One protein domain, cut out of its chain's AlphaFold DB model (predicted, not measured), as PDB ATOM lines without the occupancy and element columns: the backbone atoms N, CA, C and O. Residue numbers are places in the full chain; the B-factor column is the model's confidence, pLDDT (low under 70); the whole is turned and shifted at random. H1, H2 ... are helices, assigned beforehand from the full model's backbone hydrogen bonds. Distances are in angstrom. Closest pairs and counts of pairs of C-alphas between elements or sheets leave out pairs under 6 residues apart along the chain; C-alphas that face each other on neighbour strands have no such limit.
ATOM      1  N   LEU A 247      42.835 -33.396  21.016       93.44
ATOM      2  CA  LEU A 247      43.311 -32.039  20.764       93.44
ATOM      3  C   LEU A 247      42.511 -31.014  21.580       93.44
ATOM      4  O   LEU A 247      43.108 -30.265  22.354       93.44
ATOM      5  N   ALA A 248      41.179 -31.029  21.464       92.81
ATOM      6  CA  ALA A 248      40.286 -30.130  22.196       92.81
ATOM      7  C   ALA A 248      40.503 -30.234  23.710       92.81
ATOM      8  O   ALA A 248      40.735 -29.239  24.393       92.81
ATOM      9  N   VAL A 249      40.501 -31.456  24.251       90.38
ATOM     10  CA  VAL A 249      40.683 -31.666  25.690       90.38
ATOM     11  C   VAL A 249      42.049 -31.178  26.154       90.38
ATOM     12  O   VAL A 249      42.135 -30.491  27.169       90.38
ATOM     13  N   ALA A 250      43.121 -31.531  25.449       91.19
ATOM     14  CA  ALA A 250      44.468 -31.183  25.874       91.19
ATOM     15  C   ALA A 250      44.696 -29.665  25.823       91.19
ATOM     16  O   ALA A 250      45.133 -29.087  26.819       91.19
ATOM     17  N   VAL A 251      44.339 -29.009  24.713       92.38
ATOM     18  CA  VAL A 251      44.471 -27.550  24.563       92.38
ATOM     19  C   VAL A 251      43.568 -26.818  25.556       92.38
ATOM     20  O   VAL A 251      44.022 -25.905  26.243       92.38
ATOM     21  N   GLY A 252      42.319 -27.264  25.712       92.00
ATOM     22  CA  GLY A 252      41.377 -26.683  26.665       92.00
ATOM     23  C   GLY A 252      41.867 -26.783  28.106       92.00
ATOM     24  O   GLY A 252      41.823 -25.799  28.843       92.00
ATOM     25  N   ARG A 253      42.405 -27.944  28.507       89.62
ATOM     26  CA  ARG A 253      43.018 -28.125  29.833       89.62
ATOM     27  C   ARG A 253      44.211 -27.198  30.022       89.62
ATOM     28  O   ARG A 253      44.302 -26.564  31.067       89.62
ATOM     29  N   TYR A 254      45.080 -27.067  29.023       89.88
ATOM     30  CA  TYR A 254      46.202 -26.131  29.083       89.88
ATOM     31  C   TYR A 254      45.740 -24.680  29.272       89.88
ATOM     32  O   TYR A 254      46.268 -23.975  30.136       89.88
ATOM     33  N   TRP A 255      44.719 -24.229  28.542       92.75
ATOM     34  CA  TRP A 255      44.175 -22.885  28.735       92.75
ATOM     35  C   TRP A 255      43.567 -22.702  30.123       92.75
ATOM     36  O   TRP A 255      43.942 -21.767  30.833       92.75
ATOM     37  N   ALA A 256      42.703 -23.625  30.546       89.12
ATOM     38  CA  ALA A 256      42.035 -23.557  31.840       89.12
ATOM     39  C   ALA A 256      43.021 -23.585  33.020       89.12
ATOM     40  O   ALA A 256      42.876 -22.811  33.965       89.12
ATOM     41  N   GLN A 257      44.033 -24.454  32.962       88.19
ATOM     42  CA  GLN A 257      44.937 -24.715  34.086       88.19
ATOM     43  C   GLN A 257      46.184 -23.833  34.094       88.19
ATOM     44  O   GLN A 257      46.749 -23.615  35.158       88.19
ATOM     45  N   ALA A 258      46.639 -23.336  32.942       88.00
ATOM     46  CA  ALA A 258      47.911 -22.617  32.849       88.00
ATOM     47  C   ALA A 258      47.784 -21.204  32.272       88.00
ATOM     48  O   ALA A 258      48.744 -20.439  32.343       88.00
ATOM     49  N   CYS A 259      46.639 -20.837  31.689       89.81
ATOM     50  CA  CYS A 259      46.493 -19.543  31.014       89.81
ATOM     51  C   CYS A 259      45.368 -18.663  31.566       89.81
ATOM     52  O   CYS A 259      45.394 -17.446  31.381       89.81
ATOM     53  N   MET A 260      44.406 -19.248  32.278       88.75
ATOM     54  CA  MET A 260      43.221 -18.556  32.780       88.75
ATOM     55  C   MET A 260      43.161 -18.552  34.314       88.75
ATOM     56  O   MET A 260      43.734 -19.408  34.989       88.75
ATOM     57  N   GLY A 261      42.473 -17.550  34.871       88.50
ATOM     58  CA  GLY A 261      42.168 -17.446  36.301       88.50
ATOM     59  C   GLY A 261      43.379 -17.609  37.230       88.50
ATOM     60  O   GLY A 261      44.411 -16.943  37.079       88.50
ATOM     61  N   ARG A 262      43.228 -18.498  38.218       86.94
ATOM     62  CA  ARG A 262      44.259 -18.808  39.216       86.94
ATOM     63  C   ARG A 262      45.508 -19.419  38.581       86.94
ATOM     64  O   ARG A 262      46.603 -18.940  38.855       86.94
ATOM     65  N   GLY A 263      45.343 -20.390  37.687       84.75
ATOM     66  CA  GLY A 263      46.458 -21.077  37.035       84.75
ATOM     67  C   GLY A 263      47.326 -20.151  36.179       84.75
ATOM     68  O   GLY A 263      48.553 -20.190  36.250       84.75
ATOM     69  N   GLY A 264      46.703 -19.220  35.449       87.75
ATOM     70  CA  GLY A 264      47.435 -18.163  34.742       87.75
ATOM     71  C   GLY A 264      48.202 -17.223  35.683       87.75
ATOM     72  O   GLY A 264      49.291 -16.761  35.345       87.75
ATOM     73  N   SER A 265      47.666 -16.960  36.879       86.75
ATOM     74  CA  SER A 265      48.344 -16.141  37.894       86.75
ATOM     75  C   SER A 265      49.549 -16.871  38.492       86.75
ATOM     76  O   SER A 265      50.623 -16.284  38.591       86.75
ATOM     77  N   GLU A 266      49.399 -18.157  38.817       88.75
ATOM     78  CA  GLU A 266      50.485 -19.016  39.306       88.75
ATOM     79  C   GLU A 266      51.603 -19.136  38.261       88.75
ATOM     80  O   GLU A 266      52.764 -18.875  38.573       88.75
ATOM     81  N   ARG A 267      51.261 -19.391  36.989       87.81
ATOM     82  CA  ARG A 267      52.238 -19.422  35.889       87.81
ATOM     83  C   ARG A 267      52.985 -18.094  35.733       87.81
ATOM     84  O   ARG A 267      54.189 -18.104  35.477       87.81
ATOM     85  N   ALA A 268      52.303 -16.956  35.886       88.25
ATOM     86  CA  ALA A 268      52.948 -15.643  35.820       88.25
ATOM     87  C   ALA A 268      53.992 -15.469  36.936       88.25
ATOM     88  O   ALA A 268      55.099 -15.001  36.668       88.25
ATOM     89  N   GLU A 269      53.670 -15.877  38.165       87.88
ATOM     90  CA  GLU A 269      54.600 -15.819  39.300       87.88
ATOM     91  C   GLU A 269      55.764 -16.818  39.152       87.88
ATOM     92  O   GLU A 269      56.907 -16.476  39.472       87.88
ATOM     93  N   SER A 270      55.538 -18.004  38.575       86.81
ATOM     94  CA  SER A 270      56.627 -18.933  38.235       86.81
ATOM     95  C   SER A 270      57.585 -18.332  37.198       86.81
ATOM     96  O   SER A 270      58.801 -18.379  37.384       86.81
ATOM     97  N   LEU A 271      57.074 -17.708  36.126       86.25
ATOM     98  CA  LEU A 271      57.913 -17.023  35.130       86.25
ATOM     99  C   LEU A 271      58.737 -15.894  35.761       86.25
ATOM    100  O   LEU A 271      59.929 -15.771  35.479       86.25
ATOM    101  N   LEU A 272      58.127 -15.108  36.652       87.56
ATOM    102  CA  LEU A 272      58.811 -14.048  37.396       87.56
ATOM    103  C   LEU A 272      59.932 -14.591  38.278       87.56
ATOM    104  O   LEU A 272      61.032 -14.040  38.279       87.56
ATOM    105  N   THR A 273      59.664 -15.676  39.005       85.31
ATOM    106  CA  THR A 273      60.641 -16.330  39.882       85.31
ATOM    107  C   THR A 273      61.848 -16.802  39.079       85.31
ATOM    108  O   THR A 273      62.985 -16.494  39.432       85.31
ATOM    109  N   ASN A 274      61.617 -17.457  37.942       82.75
ATOM    110  CA  ASN A 274      62.687 -17.920  37.060       82.75
ATOM    111  C   ASN A 274      63.511 -16.770  36.480       82.75
ATOM    112  O   ASN A 274      64.739 -16.839  36.435       82.75
ATOM    113  N   MET A 275      62.854 -15.683  36.079       83.00
ATOM    114  CA  MET A 275      63.550 -14.524  35.532       83.00
ATOM    115  C   MET A 275      64.346 -13.769  36.603       83.00
ATOM    116  O   MET A 275      65.435 -13.275  36.318       83.00
ATOM    117  N   LYS A 276      63.862 -13.746  37.853       83.56
ATOM    118  CA  LYS A 276      64.600 -13.214  39.008       83.56
ATOM    119  C   LYS A 276      65.937 -13.927  39.189       83.56
ATOM    120  O   LYS A 276      66.952 -13.262  39.381       83.56
ATOM    121  N   TRP A 277      65.934 -15.259  39.108       81.38
ATOM    122  CA  TRP A 277      67.149 -16.068  39.209       81.38
ATOM    123  C   TRP A 277      68.140 -15.763  38.084       81.38
ATOM    124  O   TRP A 277      69.331 -15.640  38.344       81.38
ATOM    125  N   GLN A 278      67.655 -15.585  36.852       80.62
ATOM    126  CA  GLN A 278      68.508 -15.279  35.698       80.62
ATOM    127  C   GLN A 278      69.113 -13.870  35.742       80.62
ATOM    128  O   GLN A 278      70.229 -13.672  35.273       80.62
ATOM    129  N   LEU A 279      68.384 -12.896  36.289       81.19
ATOM    130  CA  LEU A 279      68.804 -11.492  36.329       81.19
ATOM    131  C   LEU A 279      69.531 -11.098  37.626       81.19
ATOM    132  O   LEU A 279      69.946  -9.950  37.755       81.19
ATOM    133  N   GLY A 280      69.685 -12.020  38.584       80.00
ATOM    134  CA  GLY A 280      70.336 -11.742  39.870       80.00
ATOM    135  C   GLY A 280      69.490 -10.905  40.838       80.00
ATOM    136  O   GLY A 280      70.030 -10.297  41.756       80.00
ATOM    137  N   GLY A 281      68.166 -10.871  40.651       79.38
ATOM    138  CA  GLY A 281      67.238 -10.069  41.450       79.38
ATOM    139  C   GLY A 281      66.540  -8.952  40.668       79.38
ATOM    140  O   GLY A 281      66.774  -8.742  39.480       79.38
ATOM    141  N   PHE A 282      65.647  -8.237  41.353       79.25
ATOM    142  CA  PHE A 282      64.978  -7.048  40.827       79.25
ATOM    143  C   PHE A 282      65.265  -5.884  41.771       79.25
ATOM    144  O   PHE A 282      64.821  -5.906  42.915       79.25
ATOM    145  N   ASN A 283      65.998  -4.880  41.290       78.50
ATOM    146  CA  ASN A 283      66.393  -3.717  42.098       78.50
ATOM    147  C   ASN A 283      65.474  -2.503  41.883       78.50
ATOM    148  O   ASN A 283      65.643  -1.481  42.536       78.50
ATOM    149  N   ASP A 284      64.505  -2.618  40.971       83.56
ATOM    150  CA  ASP A 284      63.563  -1.561  40.614       83.56
ATOM    151  C   ASP A 284      62.127  -2.108  40.569       83.56
ATOM    152  O   ASP A 284      61.814  -3.067  39.854       83.56
ATOM    153  N   VAL A 285      61.249  -1.474  41.351       81.69
ATOM    154  CA  VAL A 285      59.821  -1.797  41.452       81.69
ATOM    155  C   VAL A 285      59.089  -1.499  40.137       81.69
ATOM    156  O   VAL A 285      58.177  -2.244  39.770       81.69
ATOM    157  N   GLY A 286      59.501  -0.456  39.404       84.69
ATOM    158  CA  GLY A 286      58.959  -0.109  38.088       84.69
ATOM    159  C   GLY A 286      59.219  -1.222  37.078       84.69
ATOM    160  O   GLY A 286      58.278  -1.819  36.548       84.69
ATOM    161  N   ARG A 287      60.489  -1.610  36.928       82.56
ATOM    162  CA  ARG A 287      60.905  -2.744  36.093       82.56
ATOM    163  C   ARG A 287      60.218  -4.062  36.470       82.56
ATOM    164  O   ARG A 287      59.803  -4.812  35.588       82.56
ATOM    165  N   LEU A 288      60.040  -4.359  37.761       84.25
ATOM    166  CA  LEU A 288      59.307  -5.557  38.197       84.25
ATOM    167  C   LEU A 288      57.844  -5.544  37.721       84.25
ATOM    168  O   LEU A 288      57.313  -6.573  37.291       84.25
ATOM    169  N   ARG A 289      57.183  -4.382  37.783       86.75
ATOM    170  CA  ARG A 289      55.806  -4.218  37.310       86.75
ATOM    171  C   ARG A 289      55.705  -4.421  35.799       86.75
ATOM    172  O   ARG A 289      54.793  -5.122  35.358       86.75
ATOM    173  N   GLU A 290      56.636  -3.864  35.030       87.19
ATOM    174  CA  GLU A 290      56.709  -4.043  33.573       87.19
ATOM    175  C   GLU A 290      56.880  -5.515  33.194       87.19
ATOM    176  O   GLU A 290      56.124  -6.040  32.377       87.19
ATOM    177  N   ILE A 291      57.803  -6.218  33.854       86.00
ATOM    178  CA  ILE A 291      58.046  -7.645  33.627       86.00
ATOM    179  C   ILE A 291      56.795  -8.469  33.945       86.00
ATOM    180  O   ILE A 291      56.399  -9.331  33.159       86.00
ATOM    181  N   ARG A 292      56.145  -8.210  35.086       87.44
ATOM    182  CA  ARG A 292      54.906  -8.907  35.462       87.44
ATOM    183  C   ARG A 292      53.808  -8.662  34.432       87.44
ATOM    184  O   ARG A 292      53.074  -9.589  34.092       87.44
ATOM    185  N   GLN A 293      53.688  -7.435  33.929       89.31
ATOM    186  CA  GLN A 293      52.713  -7.115  32.894       89.31
ATOM    187  C   GLN A 293      53.033  -7.838  31.581       89.31
ATOM    188  O   GLN A 293      52.128  -8.418  30.980       89.31
ATOM    189  N   ALA A 294      54.304  -7.882  31.174       87.56
ATOM    190  CA  ALA A 294      54.749  -8.626  30.000       87.56
ATOM    191  C   ALA A 294      54.454 -10.132  30.128       87.56
ATOM    192  O   ALA A 294      53.904 -10.727  29.201       87.56
ATOM    193  N   ALA A 295      54.715 -10.734  31.295       88.06
ATOM    194  CA  ALA A 295      54.401 -12.138  31.569       88.06
ATOM    195  C   ALA A 295      52.891 -12.419  31.485       88.06
ATOM    196  O   ALA A 295      52.469 -13.364  30.818       88.06
ATOM    197  N   LYS A 296      52.055 -11.568  32.096       89.38
ATOM    198  CA  LYS A 296      50.589 -11.688  32.009       89.38
ATOM    199  C   LYS A 296      50.081 -11.538  30.577       89.38
ATOM    200  O   LYS A 296      49.217 -12.305  30.162       89.38
ATOM    201  N   ASN A 297      50.612 -10.576  29.824       89.94
ATOM    202  CA  ASN A 297      50.250 -10.374  28.422       89.94
ATOM    203  C   ASN A 297      50.635 -11.593  27.573       89.94
ATOM    204  O   ASN A 297      49.828 -12.036  26.760       89.94
ATOM    205  N   LYS A 298      51.815 -12.178  27.813       88.62
ATOM    206  CA  LYS A 298      52.269 -13.392  27.127       88.62
ATOM    207  C   LYS A 298      51.394 -14.609  27.437       88.62
ATOM    208  O   LYS A 298      51.046 -15.357  26.537       88.62
ATOM    209  N   ILE A 299      51.010 -14.802  28.696       90.50
ATOM    210  CA  ILE A 299      50.120 -15.905  29.082       90.50
ATOM    211  C   ILE A 299      48.737 -15.740  28.442       90.50
ATOM    212  O   ILE A 299      48.167 -16.708  27.949       90.50
ATOM    213  N   ARG A 300      48.204 -14.511  28.411       89.38
ATOM    214  CA  ARG A 300      46.925 -14.223  27.746       89.38
ATOM    215  C   ARG A 300      46.986 -14.477  26.243       89.38
ATOM    216  O   ARG A 300      46.023 -15.004  25.704       89.38
ATOM    217  N   SER A 301      48.097 -14.144  25.584       90.19
ATOM    218  CA  SER A 301      48.254 -14.397  24.148       90.19
ATOM    219  C   SER A 301      48.430 -15.875  23.793       90.19
ATOM    220  O   SER A 301      48.286 -16.227  22.628       90.19
ATOM    221  N   ASP A 302      48.678 -16.757  24.769       91.06
ATOM    222  CA  ASP A 302      48.644 -18.208  24.547       91.06
ATOM    223  C   ASP A 302      47.196 -18.756  24.473       91.06
ATOM    224  O   ASP A 302      46.990 -19.878  24.009       91.06
ATOM    225  N   VAL A 303      46.178 -17.986  24.888       94.31
ATOM    226  CA  VAL A 303      44.755 -18.295  24.649       94.31
ATOM    227  C   VAL A 303      44.326 -17.622  23.349       94.31
ATOM    228  O   VAL A 303      43.740 -16.540  23.356       94.31
ATOM    229  N   SER A 304      44.677 -18.238  22.223       95.06
ATOM    230  CA  SER A 304      44.451 -17.661  20.899       95.06
ATOM    231  C   SER A 304      44.221 -18.721  19.824       95.06
ATOM    232  O   SER A 304      44.603 -19.888  19.991       95.06
ATOM    233  N   ALA A 305      43.645 -18.301  18.694       96.19
ATOM    234  CA  ALA A 305      43.482 -19.142  17.512       96.19
ATOM    235  C   ALA A 305      44.833 -19.650  16.983       96.19
ATOM    236  O   ALA A 305      44.958 -20.822  16.641       96.19
ATOM    237  N   GLU A 306      45.883 -18.824  17.017       95.44
ATOM    238  CA  GLU A 306      47.231 -19.217  16.583       95.44
ATOM    239  C   GLU A 306      47.820 -20.316  17.473       95.44
ATOM    240  O   GLU A 306      48.551 -21.182  16.994       95.44
ATOM    241  N   THR A 307      47.516 -20.306  18.774       93.00
ATOM    242  CA  THR A 307      47.971 -21.373  19.675       93.00
ATOM    243  C   THR A 307      47.203 -22.669  19.440       93.00
ATOM    244  O   THR A 307      47.824 -23.731  19.460       93.00
ATOM    245  N   LEU A 308      45.894 -22.605  19.165       95.50
ATOM    246  CA  LEU A 308      45.133 -23.782  18.738       95.50
ATOM    247  C   LEU A 308      45.712 -24.356  17.439       95.50
ATOM    248  O   LEU A 308      46.029 -25.544  17.394       95.50
ATOM    249  N   GLN A 309      45.939 -23.506  16.434       95.44
ATOM    250  CA  GLN A 309      46.486 -23.913  15.141       95.44
ATOM    251  C   GLN A 309      47.879 -24.540  15.277       95.44
ATOM    252  O   GLN A 309      48.142 -25.586  14.694       95.44
ATOM    253  N   ARG A 310      48.741 -23.988  16.145       94.00
ATOM    254  CA  ARG A 310      50.081 -24.535  16.429       94.00
ATOM    255  C   ARG A 310      50.055 -25.993  16.900       94.00
ATOM    256  O   ARG A 310      51.024 -26.712  16.666       94.00
ATOM    257  N   TYR A 311      48.996 -26.425  17.586       94.94
ATOM    258  CA  TYR A 311      48.813 -27.829  17.964       94.94
ATOM    259  C   TYR A 311      48.012 -28.616  16.927       94.94
ATOM    260  O   TYR A 311      48.314 -29.784  16.703       94.94
ATOM    261  N   ALA A 312      47.012 -27.998  16.300       95.50
ATOM    262  CA  ALA A 312      46.171 -28.641  15.300       95.50
ATOM    263  C   ALA A 312      46.972 -29.042  14.054       95.50
ATOM    264  O   ALA A 312      46.920 -30.206  13.673       95.50
ATOM    265  N   ASP A 313      47.770 -28.131  13.489       95.31
ATOM    266  CA  ASP A 313      48.561 -28.344  12.268       95.31
ATOM    267  C   ASP A 313      49.437 -29.599  12.337       95.31
ATOM    268  O   ASP A 313      49.259 -30.517  11.529       95.31
ATOM    269  N   PRO A 314      50.376 -29.713  13.298       95.19
ATOM    270  CA  PRO A 314      51.232 -30.880  13.350       95.19
ATOM    271  C   PRO A 314      50.465 -32.135  13.748       95.19
ATOM    272  O   PRO A 314      50.910 -33.206  13.360       95.19
ATOM    273  N   PHE A 315      49.374 -32.047  14.522       96.44
ATOM    274  CA  PHE A 315      48.673 -33.214  15.064       96.44
ATOM    275  C   PHE A 315      47.631 -33.807  14.111       96.44
ATOM    276  O   PHE A 315      47.541 -35.026  13.992       96.44
ATOM    277  N   LEU A 316      46.844 -32.970  13.442       95.44
ATOM    278  CA  LEU A 316      45.787 -33.371  12.512       95.44
ATOM    279  C   LEU A 316      46.278 -33.417  11.057       95.44
ATOM    280  O   LEU A 316      45.640 -34.052  10.214       95.44
ATOM    281  N   GLY A 317      47.420 -32.788  10.763       93.12
ATOM    282  CA  GLY A 317      48.025 -32.786   9.439       93.12
ATOM    283  C   GLY A 317      47.155 -32.055   8.426       93.12
ATOM    284  O   GLY A 317      46.835 -30.887   8.591       93.12
ATOM    285  N   GLN A 318      46.763 -32.757   7.364       91.88
ATOM    286  CA  GLN A 318      45.929 -32.191   6.294       91.88
ATOM    287  C   GLN A 318      44.449 -32.065   6.678       91.88
ATOM    288  O   GLN A 318      43.640 -31.616   5.869       91.88
ATOM    289  N   ARG A 319      44.065 -32.500   7.883       91.19
ATOM    290  CA  ARG A 319      42.685 -32.396   8.340       91.19
ATOM    291  C   ARG A 319      42.420 -31.039   8.955       91.19
ATOM    292  O   ARG A 319      43.107 -30.622   9.883       91.19
ATOM    293  N   GLU A 320      41.340 -30.422   8.505       89.12
ATOM    294  CA  GLU A 320      40.787 -29.252   9.166       89.12
ATOM    295  C   GLU A 320      40.212 -29.636  10.530       89.12
ATOM    296  O   GLU A 320      39.524 -30.652  10.678       89.12
ATOM    297  N   CYS A 321      40.499 -28.803  11.527       90.94
ATOM    298  CA  CYS A 321      39.894 -28.904  12.842       90.94
ATOM    299  C   CYS A 321      38.401 -28.568  12.724       90.94
ATOM    300  O   CYS A 321      38.033 -27.512  12.216       90.94
ATOM    301  N   SER A 322      37.532 -29.460  13.192       91.12
ATOM    302  CA  SER A 322      36.071 -29.311  13.093       91.12
ATOM    303  C   SER A 322      35.460 -28.317  14.081       91.12
ATOM    304  O   SER A 322      34.243 -28.121  14.080       91.12
ATOM    305  N   PHE A 323      36.285 -27.712  14.930       93.38
ATOM    306  CA  PHE A 323      35.894 -26.698  15.894       93.38
ATOM    307  C   PHE A 323      36.854 -25.512  15.842       93.38
ATOM    308  O   PHE A 323      38.040 -25.648  15.527       93.38
ATOM    309  N   THR A 324      36.318 -24.348  16.180       95.12
ATOM    310  CA  THR A 324      37.008 -23.062  16.150       95.12
ATOM    311  C   THR A 324      37.592 -22.690  17.512       95.12
ATOM    312  O   THR A 324      37.343 -23.328  18.543       95.12
ATOM    313  N   PHE A 325      38.378 -21.614  17.526       96.00
ATOM    314  CA  PHE A 325      38.823 -20.983  18.763       96.00
ATOM    315  C   PHE A 325      37.635 -20.503  19.611       96.00
ATOM    316  O   PHE A 325      37.626 -20.678  20.831       96.00
ATOM    317  N   GLU A 326      36.615 -19.940  18.968       95.94
ATOM    318  CA  GLU A 326      35.398 -19.440  19.593       95.94
ATOM    319  C   GLU A 326      34.606 -20.566  20.263       95.94
ATOM    320  O   GLU A 326      34.179 -20.397  21.406       95.94
ATOM    321  N   ASP A 327      34.487 -21.730  19.614       93.81
ATOM    322  CA  ASP A 327      33.835 -22.916  20.191       93.81
ATOM    323  C   ASP A 327      34.544 -23.365  21.474       93.81
ATOM    324  O   ASP A 327      33.914 -23.627  22.503       93.81
ATOM    325  N   MET A 328      35.879 -23.402  21.437       94.19
ATOM    326  CA  MET A 328      36.700 -23.753  22.593       94.19
ATOM    327  C   MET A 328      36.549 -22.738  23.733       94.19
ATOM    328  O   MET A 328      36.425 -23.125  24.896       94.19
ATOM    329  N   LEU A 329      36.532 -21.438  23.426       92.50
ATOM    330  CA  LEU A 329      36.297 -20.396  24.426       92.50
ATOM    331  C   LEU A 329      34.896 -20.475  25.028       92.50
ATOM    332  O   LEU A 329      34.749 -20.255  26.231       92.50
ATOM    333  N   ALA A 330      33.879 -20.740  24.208       91.38
ATOM    334  CA  ALA A 330      32.508 -20.904  24.667       91.38
ATOM    335  C   ALA A 330      32.420 -22.070  25.654       91.38
ATOM    336  O   ALA A 330      31.923 -21.878  26.759       91.38
ATOM    337  N   TRP A 331      33.009 -23.216  25.313       90.62
ATOM    338  CA  TRP A 331      33.049 -24.403  26.171       90.62
ATOM    339  C   TRP A 331      33.797 -24.201  27.493       90.62
ATOM    340  O   TRP A 331      33.376 -24.712  28.529       90.62
ATOM    341  N   LEU A 332      34.889 -23.431  27.499       88.38
ATOM    342  CA  LEU A 332      35.610 -23.119  28.739       88.38
ATOM    343  C   LEU A 332      34.854 -22.133  29.649       88.38
ATOM    344  O   LEU A 332      35.155 -22.056  30.843       88.38
ATOM    345  N   LYS A 333      33.906 -21.359  29.102       84.69
ATOM    346  CA  LYS A 333      33.132 -20.335  29.827       84.69
ATOM    347  C   LYS A 333      31.752 -20.813  30.276       84.69
ATOM    348  O   LYS A 333      31.373 -20.487  31.400       84.69
ATOM    349  N   SER A 334      31.016 -21.515  29.404       75.50
ATOM    350  CA  SER A 334      29.784 -22.260  29.740       75.50
ATOM    351  C   SER A 334      30.087 -23.169  30.888       75.50
ATOM    352  O   SER A 334      29.339 -23.258  31.886       75.50
TER     353      SER A 334
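Overview. This is residues 247 to 334 of the 334 residues of an uncharacterized protein of Paraburkholderia dipogonis (UniProt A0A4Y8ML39). Picture a long, loose double row of helices: the chain runs out along H1 and H2, which meet in a corner, turns through residues 280 to 284, and comes back along H3 and H4. At one end H2 and H3 cross as an open pair that spreads toward their link, and at the other end H4 and the short H5 both pack on H1. The printed part has 88 residues with five named helices, H1 to H5 in chain order, and no named strand; the class is all helix. The whole is loose, with a radius of gyration of the C-alphas of 15.9 A, and elongated, spanning 50 by 28 by 16 A.

Along the chain. Find C-alpha 247 at (43.311, -32.039, 20.764); from there H1 runs through residues 247 to 259, 16.5 A from first to last C-alpha. After Met 260, look for H2, residues 261 to 279, the longest helix at 27.3 A. H3 begins at C-alpha 285, at (59.821, -1.797, 41.452), and covers residues 285 to 301 over 24.3 A. Next come H4, residues 305 to 316, and H5, residues 325 to 333, which ends at C-alpha 333 at (33.132, -20.335, 29.827).

Arrangement. Begin with H1, the hub, which touches H2, H4 and H5. H1 and H2 touch only at the corner by their link, at a steep tilt of 66 degrees; their closest C-alphas are those of Ala 258 and Gly 264, 4.9 A apart. With residues 247 to 251 alone H1 touches H4, opposite ways at a tilt of 37 degrees, only just steep; the closest C-alphas, of Val 251 and Leu 308, are 7.0 A apart. H1 touches H5 at a steep tilt of 59 degrees, the same way, and there the C-alphas of Gly 252 and Met 328 come closest, at 6.9 A. Farther along, H2 touches H3 with residues 264 to 272 alone, opposite ways at a steep tilt of 50 degrees; look at the C-alphas of Ala 268 and Ala 295, the closest, 5.7 A apart. The packing is mostly crossed, with no shallow tilt in the pairs H1 and H4, H1 and H5, H2 and H3. H3 and H5 are apart. In H1, H2, H3 and H5 every O i to N i+4 pair is within hydrogen-bond range, and in H4 7 of 8 are.

Size, cuts and confidence. The two C-alphas farthest apart, of Asn 283 and Arg 319, stand 50.2 A from each other. The printed part has no cut and ends at Ser 334, the chain's last residue. The links H1 to H2, H2 to H3 and H3 to H4 are tight, and H4 to H5 is short. The mean pLDDT of the printed part is 89.1, and no printed residue is under 70.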